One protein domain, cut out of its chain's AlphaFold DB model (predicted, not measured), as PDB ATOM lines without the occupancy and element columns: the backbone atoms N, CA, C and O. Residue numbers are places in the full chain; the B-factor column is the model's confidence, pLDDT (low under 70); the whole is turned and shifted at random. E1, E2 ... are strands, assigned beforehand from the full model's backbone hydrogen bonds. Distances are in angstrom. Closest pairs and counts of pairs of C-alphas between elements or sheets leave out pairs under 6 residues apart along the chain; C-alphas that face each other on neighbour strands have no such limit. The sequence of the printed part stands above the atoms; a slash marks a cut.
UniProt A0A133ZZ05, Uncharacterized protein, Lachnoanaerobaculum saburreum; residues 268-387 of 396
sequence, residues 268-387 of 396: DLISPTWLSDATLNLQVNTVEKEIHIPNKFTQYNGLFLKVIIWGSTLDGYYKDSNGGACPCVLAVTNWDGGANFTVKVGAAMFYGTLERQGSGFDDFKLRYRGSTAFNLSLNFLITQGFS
ATOM      1  N   ASP A 268      64.470  91.028  68.905       66.25
ATOM      2  CA  ASP A 268      64.163  92.381  68.447       66.25
ATOM      3  C   ASP A 268      65.457  93.073  68.004       66.25
ATOM      4  O   ASP A 268      66.418  93.191  68.775       66.25
ATOM      5  N   LEU A 269      65.496  93.560  66.759       67.56
ATOM      6  CA  LEU A 269      66.550  94.482  66.339       67.56
ATOM      7  C   LEU A 269      66.355  95.811  67.073       67.56
ATOM      8  O   LEU A 269      65.314  96.453  66.938       67.56
ATOM      9  N   ILE A 270      67.378  96.239  67.808       72.88
ATOM     10  CA  ILE A 270      67.395  97.534  68.483       72.88
ATOM     11  C   ILE A 270      68.280  98.473  67.666       72.88
ATOM     12  O   ILE A 270      69.415  98.132  67.330       72.88
ATOM     13  N   SER A 271      67.782  99.675  67.362       78.50
ATOM     14  CA  SER A 271      68.622 100.741  66.807       78.50
ATOM     15  C   SER A 271      69.862 100.924  67.692       78.50
ATOM     16  O   SER A 271      69.686 101.118  68.899       78.50
ATOM     17  N   PRO A 272      71.093 100.864  67.143       78.62
ATOM     18  CA  PRO A 272      72.308 100.863  67.943       78.62
ATOM     19  C   PRO A 272      72.332 102.009  68.953       78.62
ATOM     20  O   PRO A 272      72.341 103.176  68.569       78.62
ATOM     21  N   THR A 273      72.313 101.671  70.240       86.94
ATOM     22  CA  THR A 273      72.170 102.646  71.326       86.94
ATOM     23  C   THR A 273      73.165 102.336  72.435       86.94
ATOM     24  O   THR A 273      73.441 101.173  72.732       86.94
ATOM     25  N   TRP A 274      73.738 103.377  73.038       86.69
ATOM     26  CA  TRP A 274      74.705 103.237  74.122       86.69
ATOM     27  C   TRP A 274      74.037 102.832  75.435       86.69
ATOM     28  O   TRP A 274      72.957 103.316  75.769       86.69
ATOM     29  N   LEU A 275      74.710 101.974  76.200       85.56
ATOM     30  CA  LEU A 275      74.261 101.580  77.531       85.56
ATOM     31  C   LEU A 275      74.290 102.767  78.511       85.56
ATOM     32  O   LEU A 275      73.372 102.927  79.308       85.56
ATOM     33  N   SER A 276      75.322 103.613  78.420       84.31
ATOM     34  CA  SER A 276      75.483 104.847  79.203       84.31
ATOM     35  C   SER A 276      75.474 106.084  78.298       84.31
ATOM     36  O   SER A 276      76.028 106.036  77.199       84.31
ATOM     37  N   ASP A 277      74.920 107.206  78.781       82.19
ATOM     38  CA  ASP A 277      74.903 108.499  78.064       82.19
ATOM     39  C   ASP A 277      76.295 109.102  77.868       82.19
ATOM     40  O   ASP A 277      76.523 109.878  76.942       82.19
ATOM     41  N   ALA A 278      77.231 108.746  78.746       84.62
ATOM     42  CA  ALA A 278      78.610 109.199  78.697       84.62
ATOM     43  C   ALA A 278      79.574 108.011  78.649       84.62
ATOM     44  O   ALA A 278      79.293 106.929  79.175       84.62
ATOM     45  N   THR A 279      80.742 108.238  78.049       85.75
ATOM     46  CA  THR A 279      81.858 107.292  78.080       85.75
ATOM     47  C   THR A 279      82.309 107.052  79.520       85.75
ATOM     48  O   THR A 279      82.577 107.995  80.267       85.75
ATOM     49  N   LEU A 280      82.424 105.783  79.903       89.06
ATOM     50  CA  LEU A 280      82.891 105.362  81.219       89.06
ATOM     51  C   LEU A 280      84.414 105.488  81.267       89.06
ATOM     52  O   LEU A 280      85.116 104.790  80.540       89.06
ATOM     53  N   ASN A 281      84.923 106.375  82.120       90.94
ATOM     54  CA  ASN A 281      86.358 106.583  82.316       90.94
ATOM     55  C   ASN A 281      86.815 105.845  83.577       90.94
ATOM     56  O   ASN A 281      86.445 106.213  84.691       90.94
ATOM     57  N   LEU A 282      87.614 104.796  83.400       91.00
ATOM     58  CA  LEU A 282      88.012 103.859  84.444       91.00
ATOM     59  C   LEU A 282      89.499 103.999  84.763       91.00
ATOM     60  O   LEU A 282      90.348 103.940  83.875       91.00
ATOM     61  N   GLN A 283      89.817 104.102  86.054       90.88
ATOM     62  CA  GLN A 283      91.178 103.920  86.563       90.88
ATOM     63  C   GLN A 283      91.364 102.453  86.948       90.88
ATOM     64  O   GLN A 283      90.878 102.005  87.995       90.88
ATOM     65  N   VAL A 284      92.037 101.692  86.095       91.31
ATOM     66  CA  VAL A 284      92.223 100.248  86.228       91.31
ATOM     67  C   VAL A 284      93.529  99.962  86.971       91.31
ATOM     68  O   VAL A 284      94.533 100.632  86.753       91.31
ATOM     69  N   ASN A 285      93.523  98.976  87.869       92.25
ATOM     70  CA  ASN A 285      94.717  98.428  88.517       92.25
ATOM     71  C   ASN A 285      94.518  96.929  88.803       92.25
ATOM     72  O   ASN A 285      93.525  96.346  88.376       92.25
ATOM     73  N   THR A 286      95.454  96.290  89.506       92.69
ATOM     74  CA  THR A 286      95.400  94.845  89.797       92.69
ATOM     75  C   THR A 286      94.314  94.437  90.796       92.69
ATOM     76  O   THR A 286      94.039  93.244  90.930       92.69
ATOM     77  N   VAL A 287      93.684  95.402  91.474       93.06
ATOM     78  CA  VAL A 287      92.594  95.183  92.430       93.06
ATOM     79  C   VAL A 287      91.259  95.285  91.694       93.06
ATOM     80  O   VAL A 287      91.058  96.183  90.877       93.06
ATOM     81  N   GLU A 288      90.343  94.359  91.978       94.00
ATOM     82  CA  GLU A 288      88.991  94.402  91.419       94.00
ATOM     83  C   GLU A 288      88.225  95.620  91.937       94.00
ATOM     84  O   GLU A 288      88.210  95.916  93.132       94.00
ATOM     85  N   LYS A 289      87.616  96.343  91.002       93.06
ATOM     86  CA  LYS A 289      86.754  97.492  91.243       93.06
ATOM     87  C   LYS A 289      85.383  97.215  90.652       93.06
ATOM     88  O   LYS A 289      85.247  96.431  89.714       93.06
ATOM     89  N   GLU A 290      84.381  97.896  91.182       91.69
ATOM     90  CA  GLU A 290      82.993  97.735  90.775       91.69
ATOM     91  C   GLU A 290      82.368  99.098  90.494       91.69
ATOM     92  O   GLU A 290      82.617 100.065  91.216       91.69
ATOM     93  N   ILE A 291      81.569  99.166  89.430       90.69
ATOM     94  CA  ILE A 291      80.705 100.308  89.134       90.69
ATOM     95  C   ILE A 291      79.309  99.832  88.740       90.69
ATOM     96  O   ILE A 291      79.144  98.760  88.152       90.69
ATOM     97  N   HIS A 292      78.320 100.678  89.018       88.06
ATOM     98  CA  HIS A 292      76.936 100.494  88.601       88.06
ATOM     99  C   HIS A 292      76.620 101.419  87.421       88.06
ATOM    100  O   HIS A 292      77.006 102.589  87.418       88.06
ATOM    101  N   ILE A 293      75.942 100.881  86.409       88.44
ATOM    102  CA  ILE A 293      75.528 101.579  85.191       88.44
ATOM    103  C   ILE A 293      73.999 101.475  85.097       88.44
ATOM    104  O   ILE A 293      73.492 100.353  85.024       88.44
ATOM    105  N   PRO A 294      73.262 102.600  85.054       85.00
ATOM    106  CA  PRO A 294      71.804 102.580  84.976       85.00
ATOM    107  C   PRO A 294      71.267 101.763  83.798       85.00
ATOM    108  O   PRO A 294      71.699 101.962  82.659       85.00
ATOM    109  N   ASN A 295      70.307 100.865  84.034       80.31
ATOM    110  CA  ASN A 295      69.691 100.107  82.945       80.31
ATOM    111  C   ASN A 295      68.560 100.901  82.282       80.31
ATOM    112  O   ASN A 295      67.483 101.089  82.843       80.31
ATOM    113  N   LYS A 296      68.764 101.281  81.023       79.50
ATOM    114  CA  LYS A 296      67.736 101.940  80.198       79.50
ATOM    115  C   LYS A 296      66.850 100.974  79.407       79.50
ATOM    116  O   LYS A 296      65.970 101.408  78.672       79.50
ATOM    117  N   PHE A 297      67.098  99.674  79.532       80.25
ATOM    118  CA  PHE A 297      66.544  98.609  78.698       80.25
ATOM    119  C   PHE A 297      65.802  97.574  79.551       80.25
ATOM    120  O   PHE A 297      65.960  96.361  79.390       80.25
ATOM    121  N   THR A 298      64.997  98.056  80.499       77.00
ATOM    122  CA  THR A 298      64.258  97.211  81.446       77.00
ATOM    123  C   THR A 298      63.228  96.310  80.764       77.00
ATOM    124  O   THR A 298      62.954  95.227  81.274       77.00
ATOM    125  N   GLN A 299      62.736  96.702  79.584       74.06
ATOM    126  CA  GLN A 299      61.773  95.957  78.768       74.06
ATOM    127  C   GLN A 299      62.328  94.672  78.141       74.06
ATOM    128  O   GLN A 299      61.556  93.804  77.738       74.06
ATOM    129  N   TYR A 300      63.653  94.543  78.038       79.38
ATOM    130  CA  TYR A 300      64.288  93.338  77.519       79.38
ATOM    131  C   TYR A 300      64.739  92.447  78.666       79.38
ATOM    132  O   TYR A 300      65.124  92.910  79.737       79.38
ATOM    133  N   ASN A 301      64.704  91.150  78.426       74.94
ATOM    134  CA  ASN A 301      65.087  90.107  79.362       74.94
ATOM    135  C   ASN A 301      66.548  89.663  79.164       74.94
ATOM    136  O   ASN A 301      67.206  89.221  80.106       74.94
ATOM    137  N   GLY A 302      67.081  89.870  77.961       78.69
ATOM    138  CA  GLY A 302      68.512  89.914  77.706       78.69
ATOM    139  C   GLY A 302      68.858  90.804  76.516       78.69
ATOM    140  O   GLY A 302      67.989  91.197  75.734       78.69
ATOM    141  N   LEU A 303      70.133  91.166  76.422       81.25
ATOM    142  CA  LEU A 303      70.672  92.111  75.448       81.25
ATOM    143  C   LEU A 303      71.940  91.561  74.808       81.25
ATOM    144  O   LEU A 303      72.755  90.931  75.483       81.25
ATOM    145  N   PHE A 304      72.130  91.886  73.530       80.12
ATOM    146  CA  PHE A 304      73.393  91.714  72.823       80.12
ATOM    147  C   PHE A 304      74.109  93.065  72.715       80.12
ATOM    148  O   PHE A 304      73.639  93.991  72.037       80.12
ATOM    149  N   LEU A 305      75.251  93.183  73.394       80.06
ATOM    150  CA  LEU A 305      76.016  94.420  73.537       80.06
ATOM    151  C   LEU A 305      77.412  94.292  72.937       80.06
ATOM    152  O   LEU A 305      78.072  93.281  73.123       80.06
ATOM    153  N   LYS A 306      77.918  95.347  72.307       79.69
ATOM    154  CA  LYS A 306      79.306  95.437  71.854       79.69
ATOM    155  C   LYS A 306      80.137  96.301  72.780       79.69
ATOM    156  O   LYS A 306      79.742  97.427  73.052       79.69
ATOM    157  N   VAL A 307      81.295  95.822  73.233       81.69
ATOM    158  CA  VAL A 307      82.215  96.645  74.039       81.69
ATOM    159  C   VAL A 307      83.025  97.554  73.119       81.69
ATOM    160  O   VAL A 307      83.710  97.073  72.219       81.69
ATOM    161  N   ILE A 308      82.962  98.863  73.353       79.88
ATOM    162  CA  ILE A 308      83.697  99.882  72.599       79.88
ATOM    163  C   ILE A 308      84.651 100.604  73.545       79.88
ATOM    164  O   ILE A 308      84.245 101.052  74.613       79.88
ATOM    165  N   ILE A 309      85.919 100.711  73.148       79.06
ATOM    166  CA  ILE A 309      86.994 101.332  73.928       79.06
ATOM    167  C   ILE A 309      87.614 102.471  73.116       79.06
ATOM    168  O   ILE A 309      87.849 102.324  71.918       79.06
ATOM    169  N   TRP A 310      87.921 103.586  73.780       77.44
ATOM    170  CA  TRP A 310      88.522 104.778  73.181       77.44
ATOM    171  C   TRP A 310      89.913 105.083  73.737       77.44
ATOM    172  O   TRP A 310      90.223 104.798  74.893       77.44
ATOM    173  N   GLY A 311      90.737 105.730  72.905       67.25
ATOM    174  CA  GLY A 311      92.001 106.344  73.327       67.25
ATOM    175  C   GLY A 311      93.126 105.363  73.667       67.25
ATOM    176  O   GLY A 311      94.058 105.739  74.368       67.25
ATOM    177  N   SER A 312      93.054 104.110  73.210       65.56
ATOM    178  CA  SER A 312      94.069 103.084  73.474       65.56
ATOM    179  C   SER A 312      94.341 102.224  72.240       65.56
ATOM    180  O   SER A 312      93.420 101.933  71.477       65.56
ATOM    181  N   THR A 313      95.587 101.776  72.063       64.50
ATOM    182  CA  THR A 313      95.935 100.786  71.034       64.50
ATOM    183  C   THR A 313      95.452  99.410  71.486       64.50
ATOM    184  O   THR A 313      95.958  98.846  72.460       64.50
ATOM    185  N   LEU A 314      94.429  98.896  70.807       65.00
ATOM    186  CA  LEU A 314      93.857  97.582  71.079       65.00
ATOM    187  C   LEU A 314      94.636  96.521  70.304       65.00
ATOM    188  O   LEU A 314      94.717  96.584  69.081       65.00
ATOM    189  N   ASP A 315      95.162  95.535  71.022       58.25
ATOM    190  CA  ASP A 315      95.922  94.412  70.450       58.25
ATOM    191  C   ASP A 315      95.057  93.142  70.294       58.25
ATOM    192  O   ASP A 315      95.558  92.075  69.944       58.25
ATOM    193  N   GLY A 316      93.755  93.245  70.583       57.25
ATOM    194  CA  GLY A 316      92.770  92.167  70.450       57.25
ATOM    195  C   GLY A 316      91.899  91.956  71.693       57.25
ATOM    196  O   GLY A 316      92.180  92.454  72.783       57.25
ATOM    197  N   TYR A 317      90.816  91.200  71.520       58.25
ATOM    198  CA  TYR A 317      89.896  90.761  72.573       58.25
ATOM    199  C   TYR A 317      89.966  89.236  72.716       58.25
ATOM    200  O   TYR A 317      90.177  88.544  71.722       58.25
ATOM    201  N   TYR A 318      89.766  88.703  73.923       56.09
ATOM    202  CA  TYR A 318      89.773  87.263  74.198       56.09
ATOM    203  C   TYR A 318      88.439  86.820  74.836       56.09
ATOM    204  O   TYR A 318      88.073  87.328  75.899       56.09
ATOM    205  N   LYS A 319      87.792  85.837  74.171       50.66
ATOM    206  CA  LYS A 319      86.458  85.178  74.327       50.66
ATOM    207  C   LYS A 319      85.475  85.626  73.223       50.66
ATOM    208  O   LYS A 319      85.003  86.747  73.283       50.66
ATOM    209  N   ASP A 320      85.147  84.882  72.164       40.75
ATOM    210  CA  ASP A 320      85.057  83.431  71.914       40.75
ATOM    211  C   ASP A 320      85.157  83.143  70.384       40.75
ATOM    212  O   ASP A 320      84.844  84.013  69.578       40.75
ATOM    213  N   SER A 321      85.621  81.939  70.026       40.69
ATOM    214  CA  SER A 321      85.519  81.217  68.744       40.69
ATOM    215  C   SER A 321      85.954  81.919  67.444       40.69
ATOM    216  O   SER A 321      85.287  82.796  66.909       40.69
ATOM    217  N   ASN A 322      87.037  81.399  66.853       35.53
ATOM    218  CA  ASN A 322      87.447  81.565  65.447       35.53
ATOM    219  C   ASN A 322      87.946  82.943  64.967       35.53
ATOM    220  O   ASN A 322      87.569  83.418  63.901       35.53
ATOM    221  N   GLY A 323      88.940  83.499  65.669       39.47
ATOM    222  CA  GLY A 323      90.137  84.057  65.012       39.47
ATOM    223  C   GLY A 323      89.938  85.089  63.889       39.47
ATOM    224  O   GLY A 323      90.616  85.005  62.868       39.47
ATOM    225  N   GLY A 324      89.065  86.079  64.084       35.34
ATOM    226  CA  GLY A 324      88.923  87.233  63.194       35.34
ATOM    227  C   GLY A 324      88.499  88.483  63.966       35.34
ATOM    228  O   GLY A 324      87.727  88.398  64.918       35.34
ATOM    229  N   ALA A 325      89.026  89.651  63.590       37.88
ATOM    230  CA  ALA A 325      88.728  90.925  64.242       37.88
ATOM    231  C   ALA A 325      87.244  91.308  64.069       37.88
ATOM    232  O   ALA A 325      86.848  91.862  63.046       37.88
ATOM    233  N   CYS A 326      86.419  91.026  65.077       44.16
ATOM    234  CA  CYS A 326      85.052  91.533  65.186       44.16
ATOM    235  C   CYS A 326      84.816  92.174  66.564       44.16
ATOM    236  O   CYS A 326      85.325  91.673  67.568       44.16
ATOM    237  N   PRO A 327      84.053  93.283  66.644       52.28
ATOM    238  CA  PRO A 327      83.667  93.888  67.915       52.28
ATOM    239  C   PRO A 327      82.788  92.892  68.682       52.28
ATOM    240  O   PRO A 327      81.673  92.597  68.254       52.28
ATOM    241  N   CYS A 328      83.341  92.350  69.768       56.59
ATOM    242  CA  CYS A 328      82.740  91.340  70.642       56.59
ATOM    243  C   CYS A 328      81.256  91.604  70.923       56.59
ATOM    244  O   CYS A 328      80.897  92.726  71.255       56.59
ATOM    245  N   VAL A 329      80.402  90.586  70.806       65.31
ATOM    246  CA  VAL A 329      79.003  90.663  71.239       65.31
ATOM    247  C   VAL A 329      78.883  89.932  72.578       65.31
ATOM    248  O   VAL A 329      79.086  88.726  72.655       65.31
ATOM    249  N   LEU A 330      78.579  90.668  73.640       75.00
ATOM    250  CA  LEU A 330      78.215  90.163  74.956       75.00
ATOM    251  C   LEU A 330      76.717  89.883  74.989       75.00
ATOM    252  O   LEU A 330      75.932  90.789  74.721       75.00
ATOM    253  N   ALA A 331      76.326  88.672  75.370       75.12
ATOM    254  CA  ALA A 331      74.951  88.370  75.746       75.12
ATOM    255  C   ALA A 331      74.820  88.508  77.267       75.12
ATOM    256  O   ALA A 331      75.445  87.750  78.007       75.12
ATOM    257  N   VAL A 332      74.043  89.483  77.740       77.81
ATOM    258  CA  VAL A 332      73.751  89.652  79.174       77.81
ATOM    259  C   VAL A 332      72.266  89.435  79.398       77.81
ATOM    260  O   VAL A 332      71.444  90.021  78.694       77.81
ATOM    261  N   THR A 333      71.920  88.603  80.376       73.75
ATOM    262  CA  THR A 333      70.538  88.215  80.679       73.75
ATOM    263  C   THR A 333      70.206  88.489  82.146       73.75
ATOM    264  O   THR A 333      71.093  88.773  82.949       73.75
ATOM    265  N   ASN A 334      68.923  88.399  82.498       70.81
ATOM    266  CA  ASN A 334      68.453  88.521  83.885       70.81
ATOM    267  C   ASN A 334      68.627  87.232  84.705       70.81
ATOM    268  O   ASN A 334      68.279  87.216  85.884       70.81
ATOM    269  N   TRP A 335      69.082  86.146  84.078       63.53
ATOM    270  CA  TRP A 335      69.098  84.805  84.673       63.53
ATOM    271  C   TRP A 335      70.502  84.236  84.844       63.53
ATOM    272  O   TRP A 335      70.701  83.364  85.686       63.53
ATOM    273  N   ASP A 336      71.472  84.748  84.090       62.81
ATOM    274  CA  ASP A 336      72.855  84.290  84.128       62.81
ATOM    275  C   ASP A 336      73.714  85.281  84.917       62.81
ATOM    276  O   ASP A 336      73.536  86.494  84.812       62.81
ATOM    277  N   GLY A 337      74.672  84.773  85.700       67.81
ATOM    278  CA  GLY A 337      75.554  85.546  86.594       67.81
ATOM    279  C   GLY A 337      76.555  86.492  85.906       67.81
ATOM    280  O   GLY A 337      77.643  86.718  86.436       67.81
ATOM    281  N   GLY A 338      76.210  87.021  84.731       76.81
ATOM    282  CA  GLY A 338      76.981  87.976  83.943       76.81
ATOM    283  C   GLY A 338      77.775  87.391  82.783       76.81
ATOM    284  O   GLY A 338      78.088  86.203  82.726       76.81
ATOM    285  N   ALA A 339      78.146  88.275  81.857       80.69
ATOM    286  CA  ALA A 339      79.044  87.988  80.752       80.69
ATOM    287  C   ALA A 339      80.471  88.428  81.100       80.69
ATOM    288  O   ALA A 339      80.750  89.606  81.340       80.69
ATOM    289  N   ASN A 340      81.386  87.462  81.107       83.19
ATOM    290  CA  ASN A 340      82.809  87.707  81.309       83.19
ATOM    291  C   ASN A 340      83.483  88.104  80.001       83.19
ATOM    292  O   ASN A 340      83.295  87.449  78.976       83.19
ATOM    293  N   PHE A 341      84.378  89.078  80.074       79.94
ATOM    294  CA  PHE A 341      85.183  89.505  78.954       79.94
ATOM    295  C   PHE A 341      86.608  89.888  79.293       79.94
ATOM    296  O   PHE A 341      86.967  90.177  80.435       79.94
ATOM    297  N   THR A 342      87.459  89.860  78.271       82.00
ATOM    298  CA  THR A 342      88.864  90.213  78.403       82.00
ATOM    299  C   THR A 342      89.331  90.979  77.175       82.00
ATOM    300  O   THR A 342      89.199  90.502  76.052       82.00
ATOM    301  N   VAL A 343      89.916  92.155  77.389       79.50
ATOM    302  CA  VAL A 343      90.464  93.007  76.326       79.50
ATOM    303  C   VAL A 343      91.956  93.203  76.563       79.50
ATOM    304  O   VAL A 343      92.363  93.524  77.678       79.50
ATOM    305  N   LYS A 344      92.782  93.061  75.525       81.62
ATOM    306  CA  LYS A 344      94.194  93.442  75.572       81.62
ATOM    307  C   LYS A 344      94.358  94.911  75.167       81.62
ATOM    308  O   LYS A 344      93.976  95.312  74.068       81.62
ATOM    309  N   VAL A 345      94.935  95.703  76.066       77.75
ATOM    310  CA  VAL A 345      95.153  97.149  75.927       77.75
ATOM    311  C   VAL A 345      96.660  97.404  76.008       77.75
ATOM    312  O   VAL A 345      97.242  97.441  77.094       77.75
ATOM    313  N   GLY A 346      97.323  97.516  74.853       79.00
ATOM    314  CA  GLY A 346      98.788  97.507  74.775       79.00
ATOM    315  C   GLY A 346      99.398  96.265  75.445       79.00
ATOM    316  O   GLY A 346      99.043  95.132  75.125       79.00
ATOM    317  N   ALA A 347     100.304  96.474  76.407       80.94
ATOM    318  CA  ALA A 347     100.927  95.400  77.194       80.94
ATOM    319  C   ALA A 347     100.093  94.941  78.413       80.94
ATOM    320  O   ALA A 347     100.512  94.034  79.132       80.94
ATOM    321  N   ALA A 348      98.938  95.565  78.669       84.44
ATOM    322  CA  ALA A 348      98.068  95.258  79.800       84.44
ATOM    323  C   ALA A 348      96.812  94.481  79.368       84.44
ATOM    324  O   ALA A 348      96.352  94.572  78.231       84.44
ATOM    325  N   MET A 349      96.226  93.732  80.299       85.88
ATOM    326  CA  MET A 349      94.956  93.026  80.131       85.88
ATOM    327  C   MET A 349      93.887  93.704  80.981       85.88
ATOM    328  O   MET A 349      94.110  93.926  82.168       85.88
ATOM    329  N   PHE A 350      92.732  94.003  80.395       88.44
ATOM    330  CA  PHE A 350      91.515  94.430  81.078       88.44
ATOM    331  C   PHE A 350      90.566  93.240  81.197       88.44
ATOM    332  O   PHE A 350      90.154  92.670  80.187       88.44
ATOM    333  N   TYR A 351      90.207  92.875  82.419       88.44
ATOM    334  CA  TYR A 351      89.219  91.843  82.708       88.44
ATOM    335  C   TYR A 351      87.941  92.524  83.180       88.44
ATOM    336  O   TYR A 351      88.000  93.346  84.092       88.44
ATOM    337  N   GLY A 352      86.810  92.179  82.570       88.06
ATOM    338  CA  GLY A 352      85.502  92.722  82.916       88.06
ATOM    339  C   GLY A 352      84.465  91.617  83.081       88.06
ATOM    340  O   GLY A 352      84.473  90.637  82.344       88.06
ATOM    341  N   THR A 353      83.563  91.782  84.036       87.81
ATOM    342  CA  THR A 353      82.346  90.978  84.185       87.81
ATOM    343  C   THR A 353      81.178  91.943  84.184       87.81
ATOM    344  O   THR A 353      81.071  92.756  85.102       87.81
ATOM    345  N   LEU A 354      80.340  91.889  83.148       87.50
ATOM    346  CA  LEU A 354      79.120  92.686  83.073       87.50
ATOM    347  C   LEU A 354      77.931  91.803  83.429       87.50
ATOM    348  O   LEU A 354      77.589  90.884  82.691       87.50
ATOM    349  N   GLU A 355      77.292  92.089  84.550       86.06
ATOM    350  CA  GLU A 355      76.125  91.357  85.026       86.06
ATOM    351  C   GLU A 355      74.944  92.304  85.209       86.06
ATOM    352  O   GLU A 355      75.109  93.452  85.620       86.06
ATOM    353  N   ARG A 356      73.739  91.828  84.904       81.75
ATOM    354  CA  ARG A 356      72.517  92.547  85.254       81.75
ATOM    355  C   ARG A 356      72.086  92.073  86.635       81.75
ATOM    356  O   ARG A 356      71.883  90.879  86.832       81.75
ATOM    357  N   GLN A 357      72.030  92.975  87.612       70.88
ATOM    358  CA  GLN A 357      71.671  92.582  88.977       70.88
ATOM    359  C   GLN A 357      70.169  92.281  89.058       70.88
ATOM    360  O   GLN A 357      69.342  93.057  88.587       70.88
ATOM    361  N   GLY A 358      69.815  91.131  89.635       60.47
ATOM    362  CA  GLY A 358      68.434  90.768  89.944       60.47
ATOM    363  C   GLY A 358      68.087  91.110  91.395       60.47
ATOM    364  O   GLY A 358      68.881  90.841  92.291       60.47
ATOM    365  N   SER A 359      66.878  91.641  91.616       49.25
ATOM    366  CA  SER A 359      66.258  92.067  92.892       49.25
ATOM    367  C   SER A 359      66.731  93.412  93.481       49.25
ATOM    368  O   SER A 359      67.638  93.488  94.301       49.25
ATOM    369  N   GLY A 360      66.039  94.492  93.091       53.06
ATOM    370  CA  GLY A 360      66.068  95.799  93.771       53.06
ATOM    371  C   GLY A 360      67.012  96.852  93.184       53.06
ATOM    372  O   GLY A 360      66.864  98.027  93.507       53.06
ATOM    373  N   PHE A 361      67.921  96.458  92.291       53.16
ATOM    374  CA  PHE A 361      68.773  97.367  91.524       53.16
ATOM    375  C   PHE A 361      68.575  97.066  90.040       53.16
ATOM    376  O   PHE A 361      69.120  96.090  89.533       53.16
ATOM    377  N   ASP A 362      67.789  97.885  89.344       65.88
ATOM    378  CA  ASP A 362      67.621  97.801  87.889       65.88
ATOM    379  C   ASP A 362      68.867  98.351  87.167       65.88
ATOM    380  O   ASP A 362      68.747  99.137  86.243       65.88
ATOM    381  N   ASP A 363      70.075  97.958  87.573       82.81
ATOM    382  CA  ASP A 363      71.337  98.463  87.024       82.81
ATOM    383  C   ASP A 363      72.211  97.310  86.508       82.81
ATOM    384  O   ASP A 363      72.133  96.160  86.955       82.81
ATOM    385  N   PHE A 364      73.095  97.627  85.564       87.12
ATOM    386  CA  PHE A 364      74.218  96.767  85.223       87.12
ATOM    387  C   PHE A 364      75.351  96.985  86.215       87.12
ATOM    388  O   PHE A 364      75.718  98.116  86.522       87.12
ATOM    389  N   LYS A 365      75.958  95.896  86.666       88.94
ATOM    390  CA  LYS A 365      77.143  95.912  87.513       88.94
ATOM    391  C   LYS A 365      78.334  95.466  86.680       88.94
ATOM    392  O   LYS A 365      78.329  94.374  86.111       88.94
ATOM    393  N   LEU A 366      79.336  96.334  86.574       90.81
ATOM    394  CA  LEU A 366      80.602  96.029  85.921       90.81
ATOM    395  C   LEU A 366      81.673  95.846  86.991       90.81
ATOM    396  O   LEU A 366      82.137  96.822  87.583       90.81
ATOM    397  N   ARG A 367      82.101  94.600  87.188       91.88
ATOM    398  CA  ARG A 367      83.303  94.278  87.961       91.88
ATOM    399  C   ARG A 367      84.492  94.218  87.025       91.88
ATOM    400  O   ARG A 367      84.418  93.567  85.983       91.88
ATOM    401  N   TYR A 368      85.573  94.910  87.356       93.38
ATOM    402  CA  TYR A 368      86.724  95.008  86.474       93.38
ATOM    403  C   TYR A 368      88.058  95.079  87.209       93.38
ATOM    404  O   TYR A 368      88.158  95.594  88.319       93.38
ATOM    405  N   ARG A 369      89.113  94.602  86.547       94.25
ATOM    406  CA  ARG A 369      90.508  94.725  86.994       94.25
ATOM    407  C   ARG A 369      91.471  94.685  85.815       94.25
ATOM    408  O   ARG A 369      91.118  94.254  84.720       94.25
ATOM    409  N   GLY A 370      92.701  95.106  86.055       91.25
ATOM    410  CA  GLY A 370      93.798  95.073  85.099       91.25
ATOM    411  C   GLY A 370      94.863  94.050  85.473       91.25
ATOM    412  O   GLY A 370      94.967  93.639  86.626       91.25
ATOM    413  N   SER A 371      95.713  93.678  84.519       91.62
ATOM    414  CA  SER A 371      96.994  93.026  84.835       91.62
ATOM    415  C   SER A 371      98.017  94.007  85.421       91.62
ATOM    416  O   SER A 371      98.911  93.592  86.151       91.62
ATOM    417  N   THR A 372      97.888  95.301  85.113       90.56
ATOM    418  CA  THR A 372      98.703  96.419  85.622       90.56
ATOM    419  C   THR A 372      97.827  97.670  85.788       90.56
ATOM    420  O   THR A 372      96.620  97.622  85.536       90.56
ATOM    421  N   ALA A 373      98.401  98.786  86.253       90.50
ATOM    422  CA  ALA A 373      97.684 100.054  86.380       90.50
ATOM    423  C   ALA A 373      97.655 100.841  85.057       90.50
ATOM    424  O   ALA A 373      98.709 101.087  84.472       90.50
ATOM    425  N   PHE A 374      96.467 101.246  84.601       88.81
ATOM    426  CA  PHE A 374      96.258 102.087  83.414       88.81
ATOM    427  C   PHE A 374      94.871 102.751  83.438       88.81
ATOM    428  O   PHE A 374      93.971 102.306  84.147       88.81
ATOM    429  N   ASN A 375      94.685 103.811  82.651       88.56
ATOM    430  CA  ASN A 375      93.376 104.443  82.462       88.56
ATOM    431  C   ASN A 375      92.734 103.944  81.167       88.56
ATOM    432  O   ASN A 375      93.429 103.743  80.172       88.56
ATOM    433  N   LEU A 376      91.415 103.765  81.181       86.38
ATOM    434  CA  LEU A 376      90.653 103.252  80.048       86.38
ATOM    435  C   LEU A 376      89.320 103.986  79.920       86.38
ATOM    436  O   LEU A 376      88.634 104.185  80.917       86.38
ATOM    437  N   SER A 377      88.922 104.318  78.696       87.56
ATOM    438  CA  SER A 377      87.607 104.890  78.397       87.56
ATOM    439  C   SER A 377      86.791 103.892  77.577       87.56
ATOM    440  O   SER A 377      87.266 103.448  76.533       87.56
ATOM    441  N   LEU A 378      85.584 103.520  78.019       86.06
ATOM    442  CA  LEU A 378      84.755 102.512  77.339       86.06
ATOM    443  C   LEU A 378      83.245 102.771  77.430       86.06
ATOM    444  O   LEU A 378      82.787 103.563  78.247       86.06
ATOM    445  N   ASN A 379      82.457 102.100  76.590       86.31
ATOM    446  CA  ASN A 379      80.992 102.027  76.667       86.31
ATOM    447  C   ASN A 379      80.499 100.751  75.955       86.31
ATOM    448  O   ASN A 379      81.269 100.071  75.275       86.31
ATOM    449  N   PHE A 380      79.216 100.428  76.096       86.12
ATOM    450  CA  PHE A 380      78.588  99.256  75.494       86.12
ATOM    451  C   PHE A 380      77.532  99.693  74.475       86.12
ATOM    452  O   PHE A 380      76.645 100.476  74.804       86.12
ATOM    453  N   LEU A 381      77.621  99.201  73.241       84.38
ATOM    454  CA  LEU A 381      76.668  99.472  72.167       84.38
ATOM    455  C   LEU A 381      75.682  98.312  72.035       84.38
ATOM    456  O   LEU A 381      76.052  97.221  71.611       84.38
ATOM    457  N   ILE A 382      74.420  98.545  72.359       84.44
ATOM    458  CA  ILE A 382      73.359  97.542  72.262       84.44
ATOM    459  C   ILE A 382      72.838  97.516  70.834       84.44
ATOM    460  O   ILE A 382      72.573  98.569  70.263       84.44
ATOM    461  N   THR A 383      72.687  96.322  70.262       76.31
ATOM    462  CA  THR A 383      72.210  96.159  68.872       76.31
ATOM    463  C   THR A 383      70.985  95.262  68.749       76.31
ATOM    464  O   THR A 383      70.262  95.331  67.756       76.31
ATOM    465  N   GLN A 384      70.728  94.418  69.747       79.69
ATOM    466  CA  GLN A 384      69.583  93.512  69.772       79.69
ATOM    467  C   GLN A 384      69.152  93.276  71.220       79.69
ATOM    468  O   GLN A 384      69.978  93.319  72.138       79.69
ATOM    469  N   GLY A 385      67.868  92.999  71.415       75.88
ATOM    470  CA  GLY A 385      67.310  92.577  72.693       75.88
ATOM    471  C   GLY A 385      66.316  91.448  72.497       75.88
ATOM    472  O   GLY A 385      65.815  91.224  71.398       75.88
ATOM    473  N   PHE A 386      66.046  90.708  73.561       74.75
ATOM    474  CA  PHE A 386      65.039  89.657  73.536       74.75
ATOM    475  C   PHE A 386      64.228  89.675  74.827       74.75
ATOM    476  O   PHE A 386      64.739  89.959  75.909       74.75
ATOM    477  N   SER A 387      62.931  89.413  74.703       65.81
ATOM    478  CA  SER A 387      61.935  89.601  75.760       65.81
ATOM    479  C   SER A 387      61.582  88.311  76.516       65.81
ATOM    480  O   SER A 387      60.718  88.341  77.389       65.81
TER     481      SER A 387
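AT A GLANCE: This is residues 268 to 387 of the 396 residues of an uncharacterized protein of Lachnoanaerobaculum saburreum (UniProt A0A133ZZ05). Two strongly twisted five-stranded sheets are folded face to face round a shared core, like a flattened barrel whose two walls are not joined by strand pairing. E10 and E4 run through one wall, with E1 and E2 beside E10 and E6 beside E4; E3, E9, E8, E7 and E5 make the other, and the loop round Gly 323 sticks out. The printed part has 120 residues, with no named helix and ten strands, E1 to E10 in order along the chain; the class is all strand. One sheet has the order E3, E9, E8, E7, E5, all antiparallel; the other is branched, with antiparallel pairs. The whole is compact, with a radius of gyration of the C-alphas of 13.9 A and spans of 39 by 32 by 25 A.

IN THESE COORDINATES: E1, residues 268 to 274, begins at C-alpha 268 at (64.163, 92.381, 68.447). E2 is residues 280 to 284, E3 residues 289 to 294, and E4 residues 302 to 310, 25.3 A long. E5 is residues 314 to 318, E6 residues 329 to 333, and E7 residues 339 to 345, 19.1 A long. E8, residues 348 to 356, is 26.3 A long and begins at C-alpha 348 at (98.068, 95.258, 79.800). E9, residues 363 to 370, is 22.8 A long. E10, residues 374 to 386, is 35.0 A long and ends at C-alpha 386 at (65.039, 89.657, 73.536).

HOW THE PARTS SIT: E10 bends by 60 degrees at residue 383. E1 and E2 lie on one side of it and E4 on the other side. N 273 and O 382 of E1 and E10 are 3.1 A apart, within hydrogen-bond range, as are N 282 and O 376 of E2 and E10 at 2.8 A, N 306 and O 381 of E4 and E10 at 2.7 A, and N 330 and O 305 of E6 and E4 at 2.7 A. In the other sheet E7, E8 and E9 form a meander, each strand the antiparallel neighbour of the one before. N 343 and O 350 of the hairpin E7 and E8 are 2.9 A apart, and N 367 and O 353 of the hairpin E8 and E9 3.0 A. The edge strands are E3, with N 291 and O 366 of E9 at 3.0 A, and E5, with N 318 and O 342 of E7 at 2.8 A. Between the sheets, the closest C-alphas of E6 and E8 are those of Val 332 and Glu 355, 6.5 A apart, and those of E2 and E9 are Val 284 and Gly 370, 5.5 A. E4 and E8 are apart.

THE WHOLE: The two C-alphas farthest apart, those of Ala 347 and Ser 387, are 39.4 A apart. The printed part has no cut and no long link. The mean pLDDT of the printed part is 76.8; residues 268 to 269, 311 to 329, 335 to 337, 358 to 362 and 387 are under 70.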